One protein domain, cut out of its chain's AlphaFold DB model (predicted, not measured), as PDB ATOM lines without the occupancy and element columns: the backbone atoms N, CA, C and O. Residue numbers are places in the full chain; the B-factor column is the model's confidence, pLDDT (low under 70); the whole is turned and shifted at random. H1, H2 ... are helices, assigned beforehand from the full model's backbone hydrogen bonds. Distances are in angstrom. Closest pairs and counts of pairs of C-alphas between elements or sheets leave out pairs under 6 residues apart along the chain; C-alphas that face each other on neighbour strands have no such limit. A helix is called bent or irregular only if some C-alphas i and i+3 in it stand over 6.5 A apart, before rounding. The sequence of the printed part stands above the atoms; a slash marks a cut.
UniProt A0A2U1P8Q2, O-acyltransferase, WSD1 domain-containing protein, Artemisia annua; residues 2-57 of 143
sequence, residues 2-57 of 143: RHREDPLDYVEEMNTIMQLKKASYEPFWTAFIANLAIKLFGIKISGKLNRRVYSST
ATOM      1  N   ARG A   2     -22.688  30.866 -32.020       45.69
ATOM      2  CA  ARG A   2     -21.705  30.249 -32.927       45.69
ATOM      3  C   ARG A   2     -21.634  28.763 -32.578       45.69
ATOM      4  O   ARG A   2     -21.323  28.445 -31.436       45.69
ATOM      5  N   HIS A   3     -21.963  27.888 -33.522       48.28
ATOM      6  CA  HIS A   3     -21.775  26.448 -33.367       48.28
ATOM      7  C   HIS A   3     -20.265  26.193 -33.411       48.28
ATOM      8  O   HIS A   3     -19.657  26.304 -34.473       48.28
ATOM      9  N   ARG A   4     -19.640  25.983 -32.251       64.25
ATOM     10  CA  ARG A   4     -18.235  25.568 -32.175       64.25
ATOM     11  C   ARG A   4     -18.208  24.051 -32.065       64.25
ATOM     12  O   ARG A   4     -18.979  23.490 -31.295       64.25
ATOM     13  N   GLU A   5     -17.379  23.414 -32.880       74.50
ATOM     14  CA  GLU A   5     -17.323  21.952 -32.981       74.50
ATOM     15  C   GLU A   5     -16.549  21.315 -31.815       74.50
ATOM     16  O   GLU A   5     -16.847  20.182 -31.446       74.50
ATOM     17  N   ASP A   6     -15.612  22.046 -31.193       82.62
ATOM     18  CA  ASP A   6     -14.831  21.560 -30.053       82.62
ATOM     19  C   ASP A   6     -15.342  22.150 -28.720       82.62
ATOM     20  O   ASP A   6     -15.325  23.376 -28.542       82.62
ATOM     21  N   PRO A   7     -15.772  21.318 -27.748       83.25
ATOM     22  CA  PRO A   7     -16.192  21.790 -26.429       83.25
ATOM     23  C   PRO A   7     -15.069  22.484 -25.637       83.25
ATOM     24  O   PRO A   7     -15.366  23.281 -24.747       83.25
ATOM     25  N   LEU A   8     -13.791  22.235 -25.945       87.75
ATOM     26  CA  LEU A   8     -12.669  22.869 -25.244       87.75
ATOM     27  C   LEU A   8     -12.540  24.359 -25.546       87.75
ATOM     28  O   LEU A   8     -12.187  25.124 -24.652       87.75
ATOM     29  N   ASP A   9     -12.908  24.790 -26.753       88.38
ATOM     30  CA  ASP A   9     -12.884  26.210 -27.116       88.38
ATOM     31  C   ASP A   9     -13.816  27.022 -26.202       88.38
ATOM     32  O   ASP A   9     -13.509  28.152 -25.818       88.38
ATOM     33  N   TYR A  10     -14.951  26.429 -25.813       86.50
ATOM     34  CA  TYR A  10     -15.878  27.042 -24.863       86.50
ATOM     35  C   TYR A  10     -15.265  27.141 -23.465       86.50
ATOM     36  O   TYR A  10     -15.374  28.180 -22.814       86.50
ATOM     37  N   VAL A  11     -14.597  26.081 -23.005       88.69
ATOM     38  CA  VAL A  11     -13.958  26.048 -21.682       88.69
ATOM     39  C   VAL A  11     -12.833  27.082 -21.589       88.69
ATOM     40  O   VAL A  11     -12.745  27.793 -20.588       88.69
ATOM     41  N   GLU A  12     -12.009  27.220 -22.628       89.38
ATOM     42  CA  GLU A  12     -10.922  28.207 -22.684       89.38
ATOM     43  C   GLU A  12     -11.453  29.653 -22.677       89.38
ATOM     44  O   GLU A  12     -10.967  30.506 -21.921       89.38
ATOM     45  N   GLU A  13     -12.497  29.924 -23.466       90.81
ATOM     46  CA  GLU A  13     -13.169  31.227 -23.503       90.81
ATOM     47  C   GLU A  13     -13.787  31.567 -22.136       90.81
ATOM     48  O   GLU A  13     -13.544  32.647 -21.583       90.81
ATOM     49  N   MET A  14     -14.518  30.623 -21.538       88.25
ATOM     50  CA  MET A  14     -15.128  30.803 -20.219       88.25
ATOM     51  C   MET A  14     -14.089  30.963 -19.111       88.25
ATOM     52  O   MET A  14     -14.276  31.796 -18.222       88.25
ATOM     53  N   ASN A  15     -12.973  30.230 -19.159       89.38
ATOM     54  CA  ASN A  15     -11.886  30.406 -18.200       89.38
ATOM     55  C   ASN A  15     -11.319  31.828 -18.288       89.38
ATOM     56  O   ASN A  15     -11.148  32.478 -17.259       89.38
ATOM     57  N   THR A  16     -11.115  32.357 -19.495       93.00
ATOM     58  CA  THR A  16     -10.634  33.734 -19.690       93.00
ATOM     59  C   THR A  16     -11.582  34.761 -19.064       93.00
ATOM     60  O   THR A  16     -11.150  35.615 -18.287       93.00
ATOM     61  N   ILE A  17     -12.888  34.646 -19.326       90.94
ATOM     62  CA  ILE A  17     -13.912  35.521 -18.730       90.94
ATOM     63  C   ILE A  17     -13.911  35.397 -17.200       90.94
ATOM     64  O   ILE A  17     -13.954  36.404 -16.489       90.94
ATOM     65  N   MET A  18     -13.818  34.172 -16.680       87.94
ATOM     66  CA  MET A  18     -13.767  33.917 -15.244       87.94
ATOM     67  C   MET A  18     -12.534  34.557 -14.596       87.94
ATOM     68  O   MET A  18     -12.663  35.156 -13.529       87.94
ATOM     69  N   GLN A  19     -11.353  34.468 -15.214       89.19
ATOM     70  CA  GLN A  19     -10.142  35.097 -14.678       89.19
ATOM     71  C   GLN A  19     -10.257  36.621 -14.663       89.19
ATOM     72  O   GLN A  19      -9.915  37.243 -13.660       89.19
ATOM     73  N   LEU A  20     -10.824  37.228 -15.709       90.50
ATOM     74  CA  LEU A  20     -11.102  38.668 -15.729       90.50
ATOM     75  C   LEU A  20     -12.068  39.075 -14.608       90.50
ATOM     76  O   LEU A  20     -11.843  40.069 -13.918       90.50
ATOM     77  N   LYS A  21     -13.115  38.278 -14.371       87.69
ATOM     78  CA  LYS A  21     -14.066  38.511 -13.277       87.69
ATOM     79  C   LYS A  21     -13.407  38.362 -11.903       87.69
ATOM     80  O   LYS A  21     -13.663  39.181 -11.026       87.69
ATOM     81  N   LYS A  22     -12.536  37.366 -11.714       85.38
ATOM     82  CA  LYS A  22     -11.770  37.161 -10.470       85.38
ATOM     83  C   LYS A  22     -10.763  38.280 -10.211       85.38
ATOM     84  O   LYS A  22     -10.602  38.684  -9.067       85.38
ATOM     85  N   ALA A  23     -10.113  38.782 -11.260       89.44
ATOM     86  CA  ALA A  23      -9.188  39.909 -11.183       89.44
ATOM     87  C   ALA A  23      -9.905  41.255 -10.979       89.44
ATOM     88  O   ALA A  23      -9.272  42.249 -10.618       89.44
ATOM     89  N   SER A  24     -11.220  41.311 -11.207       91.56
ATOM     90  CA  SER A  24     -12.012  42.497 -10.907       91.56
ATOM     91  C   SER A  24     -12.134  42.717  -9.395       91.56
ATOM     92  O   SER A  24     -12.182  41.778  -8.603       91.56
ATOM     93  N   TYR A  25     -12.278  43.977  -8.985       89.50
ATOM     94  CA  TYR A  25     -12.571  44.332  -7.592       89.50
ATOM     95  C   TYR A  25     -14.044  44.112  -7.211       89.50
ATOM     96  O   TYR A  25     -14.459  44.483  -6.114       89.50
ATOM     97  N   GLU A  26     -14.862  43.538  -8.094       88.62
ATOM     98  CA  GLU A  26     -16.296  43.369  -7.861       88.62
ATOM     99  C   GLU A  26     -16.625  42.517  -6.625       88.62
ATOM    100  O   GLU A  26     -17.484  42.949  -5.852       88.62
ATOM    101  N   PRO A  27     -15.947  41.381  -6.344       85.69
ATOM    102  CA  PRO A  27     -16.212  40.615  -5.125       85.69
ATOM    103  C   PRO A  27     -15.899  41.425  -3.863       85.69
ATOM    104  O   PRO A  27     -16.672  41.412  -2.904       85.69
ATOM    105  N   PHE A  28     -14.798  42.184  -3.888       89.62
ATOM    106  CA  PHE A  28     -14.397  43.056  -2.786       89.62
ATOM    107  C   PHE A  28     -15.435  44.157  -2.541       89.62
ATOM    108  O   PHE A  28     -15.905  44.321  -1.416       89.62
ATOM    109  N   TRP A  29     -15.849  44.869  -3.592       91.44
ATOM    110  CA  TRP A  29     -16.863  45.918  -3.483       91.44
ATOM    111  C   TRP A  29     -18.223  45.372  -3.059       91.44
ATOM    112  O   TRP A  29     -18.885  45.981  -2.224       91.44
ATOM    113  N   THR A  30     -18.621  44.203  -3.562       88.25
ATOM    114  CA  THR A  30     -19.871  43.543  -3.162       88.25
ATOM    115  C   THR A  30     -19.856  43.205  -1.674       88.25
ATOM    116  O   THR A  30     -20.795  43.547  -0.955       88.25
ATOM    117  N   ALA A  31     -18.765  42.610  -1.177       88.19
ATOM    118  CA  ALA A  31     -18.601  42.313   0.245       88.19
ATOM    119  C   ALA A  31     -18.561  43.591   1.100       88.19
ATOM    120  O   ALA A  31     -19.179  43.648   2.166       88.19
ATOM    121  N   PHE A  32     -17.877  44.637   0.630       92.31
ATOM    122  CA  PHE A  32     -17.819  45.930   1.305       92.31
ATOM    123  C   PHE A  32     -19.205  46.579   1.415       92.31
ATOM    124  O   PHE A  32     -19.613  46.961   2.510       92.31
ATOM    125  N   ILE A  33     -19.959  46.646   0.313       89.62
ATOM    126  CA  ILE A  33     -21.313  47.212   0.273       89.62
ATOM    127  C   ILE A  33     -22.271  46.390   1.137       89.62
ATOM    128  O   ILE A  33     -23.051  46.971   1.891       89.62
ATOM    129  N   ALA A  34     -22.197  45.057   1.092       87.94
ATOM    130  CA  ALA A  34     -23.022  44.193   1.935       87.94
ATOM    131  C   ALA A  34     -22.752  44.437   3.429       87.94
ATOM    132  O   ALA A  34     -23.688  44.631   4.211       87.94
ATOM    133  N   ASN A  35     -21.477  44.510   3.824       90.44
ATOM    134  CA  ASN A  35     -21.084  44.824   5.197       90.44
ATOM    135  C   ASN A  35     -21.529  46.227   5.620       90.44
ATOM    136  O   ASN A  35     -22.031  46.410   6.731       90.44
ATOM    137  N   LEU A  36     -21.379  47.217   4.739       91.56
ATOM    138  CA  LEU A  36     -21.832  48.581   4.985       91.56
ATOM    139  C   LEU A  36     -23.355  48.633   5.162       91.56
ATOM    140  O   LEU A  36     -23.837  49.252   6.108       91.56
ATOM    141  N   ALA A  37     -24.110  47.929   4.318       88.31
ATOM    142  CA  ALA A  37     -25.562  47.854   4.413       88.31
ATOM    143  C   ALA A  37     -26.014  47.228   5.739       88.31
ATOM    144  O   ALA A  37     -26.919  47.752   6.386       88.31
ATOM    145  N   ILE A  38     -25.356  46.153   6.191       92.25
ATOM    146  CA  ILE A  38     -25.640  45.539   7.497       92.25
ATOM    147  C   ILE A  38     -25.349  46.520   8.640       92.25
ATOM    148  O   ILE A  38     -26.159  46.623   9.560       92.25
ATOM    149  N   LYS A  39     -24.237  47.262   8.586       91.69
ATOM    150  CA  LYS A  39     -23.869  48.231   9.633       91.69
ATOM    151  C   LYS A  39     -24.801  49.443   9.686       91.69
ATOM    152  O   LYS A  39     -25.113  49.902  10.778       91.69
ATOM    153  N   LEU A  40     -25.236  49.958   8.534       91.50
ATOM    154  CA  LEU A  40     -26.073  51.161   8.453       91.50
ATOM    155  C   LEU A  40     -27.566  50.867   8.641       91.50
ATOM    156  O   LEU A  40     -28.258  51.611   9.327       91.50
ATOM    157  N   PHE A  41     -28.070  49.796   8.026       89.38
ATOM    158  CA  PHE A  41     -29.507  49.502   7.948       89.38
ATOM    159  C   PHE A  41     -29.925  48.286   8.789       89.38
ATOM    160  O   PHE A  41     -31.115  47.980   8.907       89.38
ATOM    161  N   GLY A  42     -28.963  47.586   9.392       91.25
ATOM    162  CA  GLY A  42     -29.206  46.391  10.188       91.25
ATOM    163  C   GLY A  42     -29.533  45.151   9.349       91.25
ATOM    164  O   GLY A  42     -29.868  45.201   8.164       91.25
ATOM    165  N   ILE A  43     -29.484  43.989  10.003       89.62
ATOM    166  CA  ILE A  43     -29.603  42.682   9.338       89.62
ATOM    167  C   ILE A  43     -30.962  42.454   8.655       89.62
ATOM    168  O   ILE A  43     -31.040  41.762   7.643       89.62
ATOM    169  N   LYS A  44     -32.042  43.066   9.162       89.75
ATOM    170  CA  LYS A  44     -33.398  42.896   8.612       89.75
ATOM    171  C   LYS A  44     -33.537  43.509   7.218       89.75
ATOM    172  O   LYS A  44     -34.140  42.894   6.339       89.75
ATOM    173  N   ILE A  45     -33.004  44.717   7.016       88.75
ATOM    174  CA  ILE A  45     -33.087  45.420   5.729       88.75
ATOM    175  C   ILE A  45     -32.138  44.762   4.726       88.75
ATOM    176  O   ILE A  45     -32.564  44.437   3.617       88.75
ATOM    177  N   SER A  46     -30.906  44.451   5.139       86.06
ATOM    178  CA  SER A  46     -29.953  43.711   4.303       86.06
ATOM    179  C   SER A  46     -30.480  42.334   3.894       86.06
ATOM    180  O   SER A  46     -30.328  41.935   2.744       86.06
ATOM    181  N   GLY A  47     -31.180  41.630   4.791       85.75
ATOM    182  CA  GLY A  47     -31.842  40.364   4.479       85.75
ATOM    183  C   GLY A  47     -32.924  40.500   3.403       85.75
ATOM    184  O   GLY A  47     -32.972  39.689   2.481       85.75
ATOM    185  N   LYS A  48     -33.757  41.551   3.456       87.19
ATOM    186  CA  LYS A  48     -34.751  41.832   2.400       87.19
ATOM    187  C   LYS A  48     -34.095  42.155   1.058       87.19
ATOM    188  O   LYS A  48     -34.587  41.701   0.027       87.19
ATOM    189  N   LEU A  49     -32.999  42.918   1.068       85.88
ATOM    190  CA  LEU A  49     -32.253  43.243  -0.146       85.88
ATOM    191  C   LEU A  49     -31.647  41.982  -0.774       85.88
ATOM    192  O   LEU A  49     -31.885  41.723  -1.950       85.88
ATOM    193  N   ASN A  50     -30.959  41.159   0.023       84.62
ATOM    194  CA  ASN A  50     -30.423  39.873  -0.427       84.62
ATOM    195  C   ASN A  50     -31.524  38.970  -0.980       84.62
ATOM    196  O   ASN A  50     -31.381  38.433  -2.072       84.62
ATOM    197  N   ARG A  51     -32.662  38.863  -0.282       87.19
ATOM    198  CA  ARG A  51     -33.808  38.083  -0.761       87.19
ATOM    199  C   ARG A  51     -34.255  38.533  -2.151       87.19
ATOM    200  O   ARG A  51     -34.539  37.679  -2.977       87.19
ATOM    201  N   ARG A  52     -34.295  39.845  -2.411       88.25
ATOM    202  CA  ARG A  52     -34.666  40.401  -3.721       88.25
ATOM    203  C   ARG A  52     -33.646  40.064  -4.808       88.25
ATOM    204  O   ARG A  52     -34.040  39.766  -5.932       88.25
ATOM    205  N   VAL A  53     -32.355  40.128  -4.488       86.50
ATOM    206  CA  VAL A  53     -31.280  39.746  -5.418       86.50
ATOM    207  C   VAL A  53     -31.401  38.265  -5.777       86.50
ATOM    208  O   VAL A  53     -31.507  37.931  -6.954       86.50
ATOM    209  N   TYR A  54     -31.486  37.390  -4.773       85.44
ATOM    210  CA  TYR A  54     -31.600  35.948  -4.986       85.44
ATOM    211  C   TYR A  54     -32.895  35.554  -5.700       85.44
ATOM    212  O   TYR A  54     -32.828  34.784  -6.645       85.44
ATOM    213  N   SER A  55     -34.036  36.171  -5.370       86.31
ATOM    214  CA  SER A  55     -35.302  35.908  -6.078       86.31
ATOM    215  C   SER A  55     -35.299  36.378  -7.530       86.31
ATOM    216  O   SER A  55     -36.186  36.014  -8.291       86.31
ATOM    217  N   SER A  56     -34.351  37.238  -7.903       86.19
ATOM    218  CA  SER A  56     -34.156  37.689  -9.285       86.19
ATOM    219  C   SER A  56     -33.048  36.898  -9.994       86.19
ATOM    220  O   SER A  56     -32.703  37.216 -11.129       86.19
ATOM    221  N   THR A  57     -32.459  35.902  -9.324       85.12
ATOM    222  CA  THR A  57     -31.359  35.084  -9.834       85.12
ATOM    223  C   THR A  57     -31.888  33.714 -10.244       85.12
ATOM    224  O   THR A  57     -32.365  32.951  -9.411       85.12
TER     225      THR A  57
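This is residues 2 to 57 of the 143 residues of the protein "O-acyltransferase, WSD1 domain-containing protein" of Artemisia annua (UniProt A0A2U1P8Q2). The model is an open hook of helical pieces set end to end: H1 sticks out as a free arm, meets H2a at a wide corner, and the bent helix H2 then folds back on itself as a narrow V of arms H2a and H2b. There is no packed core; the arms of the V meet near the bend, while residues 2 to 33 and 51 to 57 stand free. The printed part has 56 residues with two named helices, H1 then H2, and no named strand; the class is all helix. It is extended, with a radius of gyration of the C-alphas of 17.2 A and spans of 51 by 24 by 12 A.

H1 holds residues 7 to 23, 24.7 A long, and begins at C-alpha 7 (-16.192, 21.790, -26.429). H2, residues 26 to 55, was assigned as one helix by its hydrogen bonds but is bent, with C-alphas 40 and 43 9.2 A apart. Its arm H2a holds residues 26 to 40, 20.6 A long, and begins at C-alpha 26 (-16.296, 43.369, -7.861). Arm H2b holds residues 43 to 55, 17.8 A long, and ends at C-alpha 55 (-35.302, 35.908, -6.078).

H1 and H2a meet only through their link. H1 and H2b are apart. H2a, with residues 34 to 38 alone, touches residues 45 to 46 of H2b; the closest C-alphas, those of Ile 38 and Ser 46, are 5.7 A apart. These arms run opposite ways at a steep tilt of 39 degrees. In H1, H2a and H2b every O i to N i+4 pair is within hydrogen-bond range.

The two C-alphas farthest apart, those of Glu 5 and Leu 40, are 51.4 A apart. The printed part has no cut, and the link from H1 to H2 is tight, with 2 residues. The mean pLDDT of the printed part is 86.3; residues 2 to 4 are under 70.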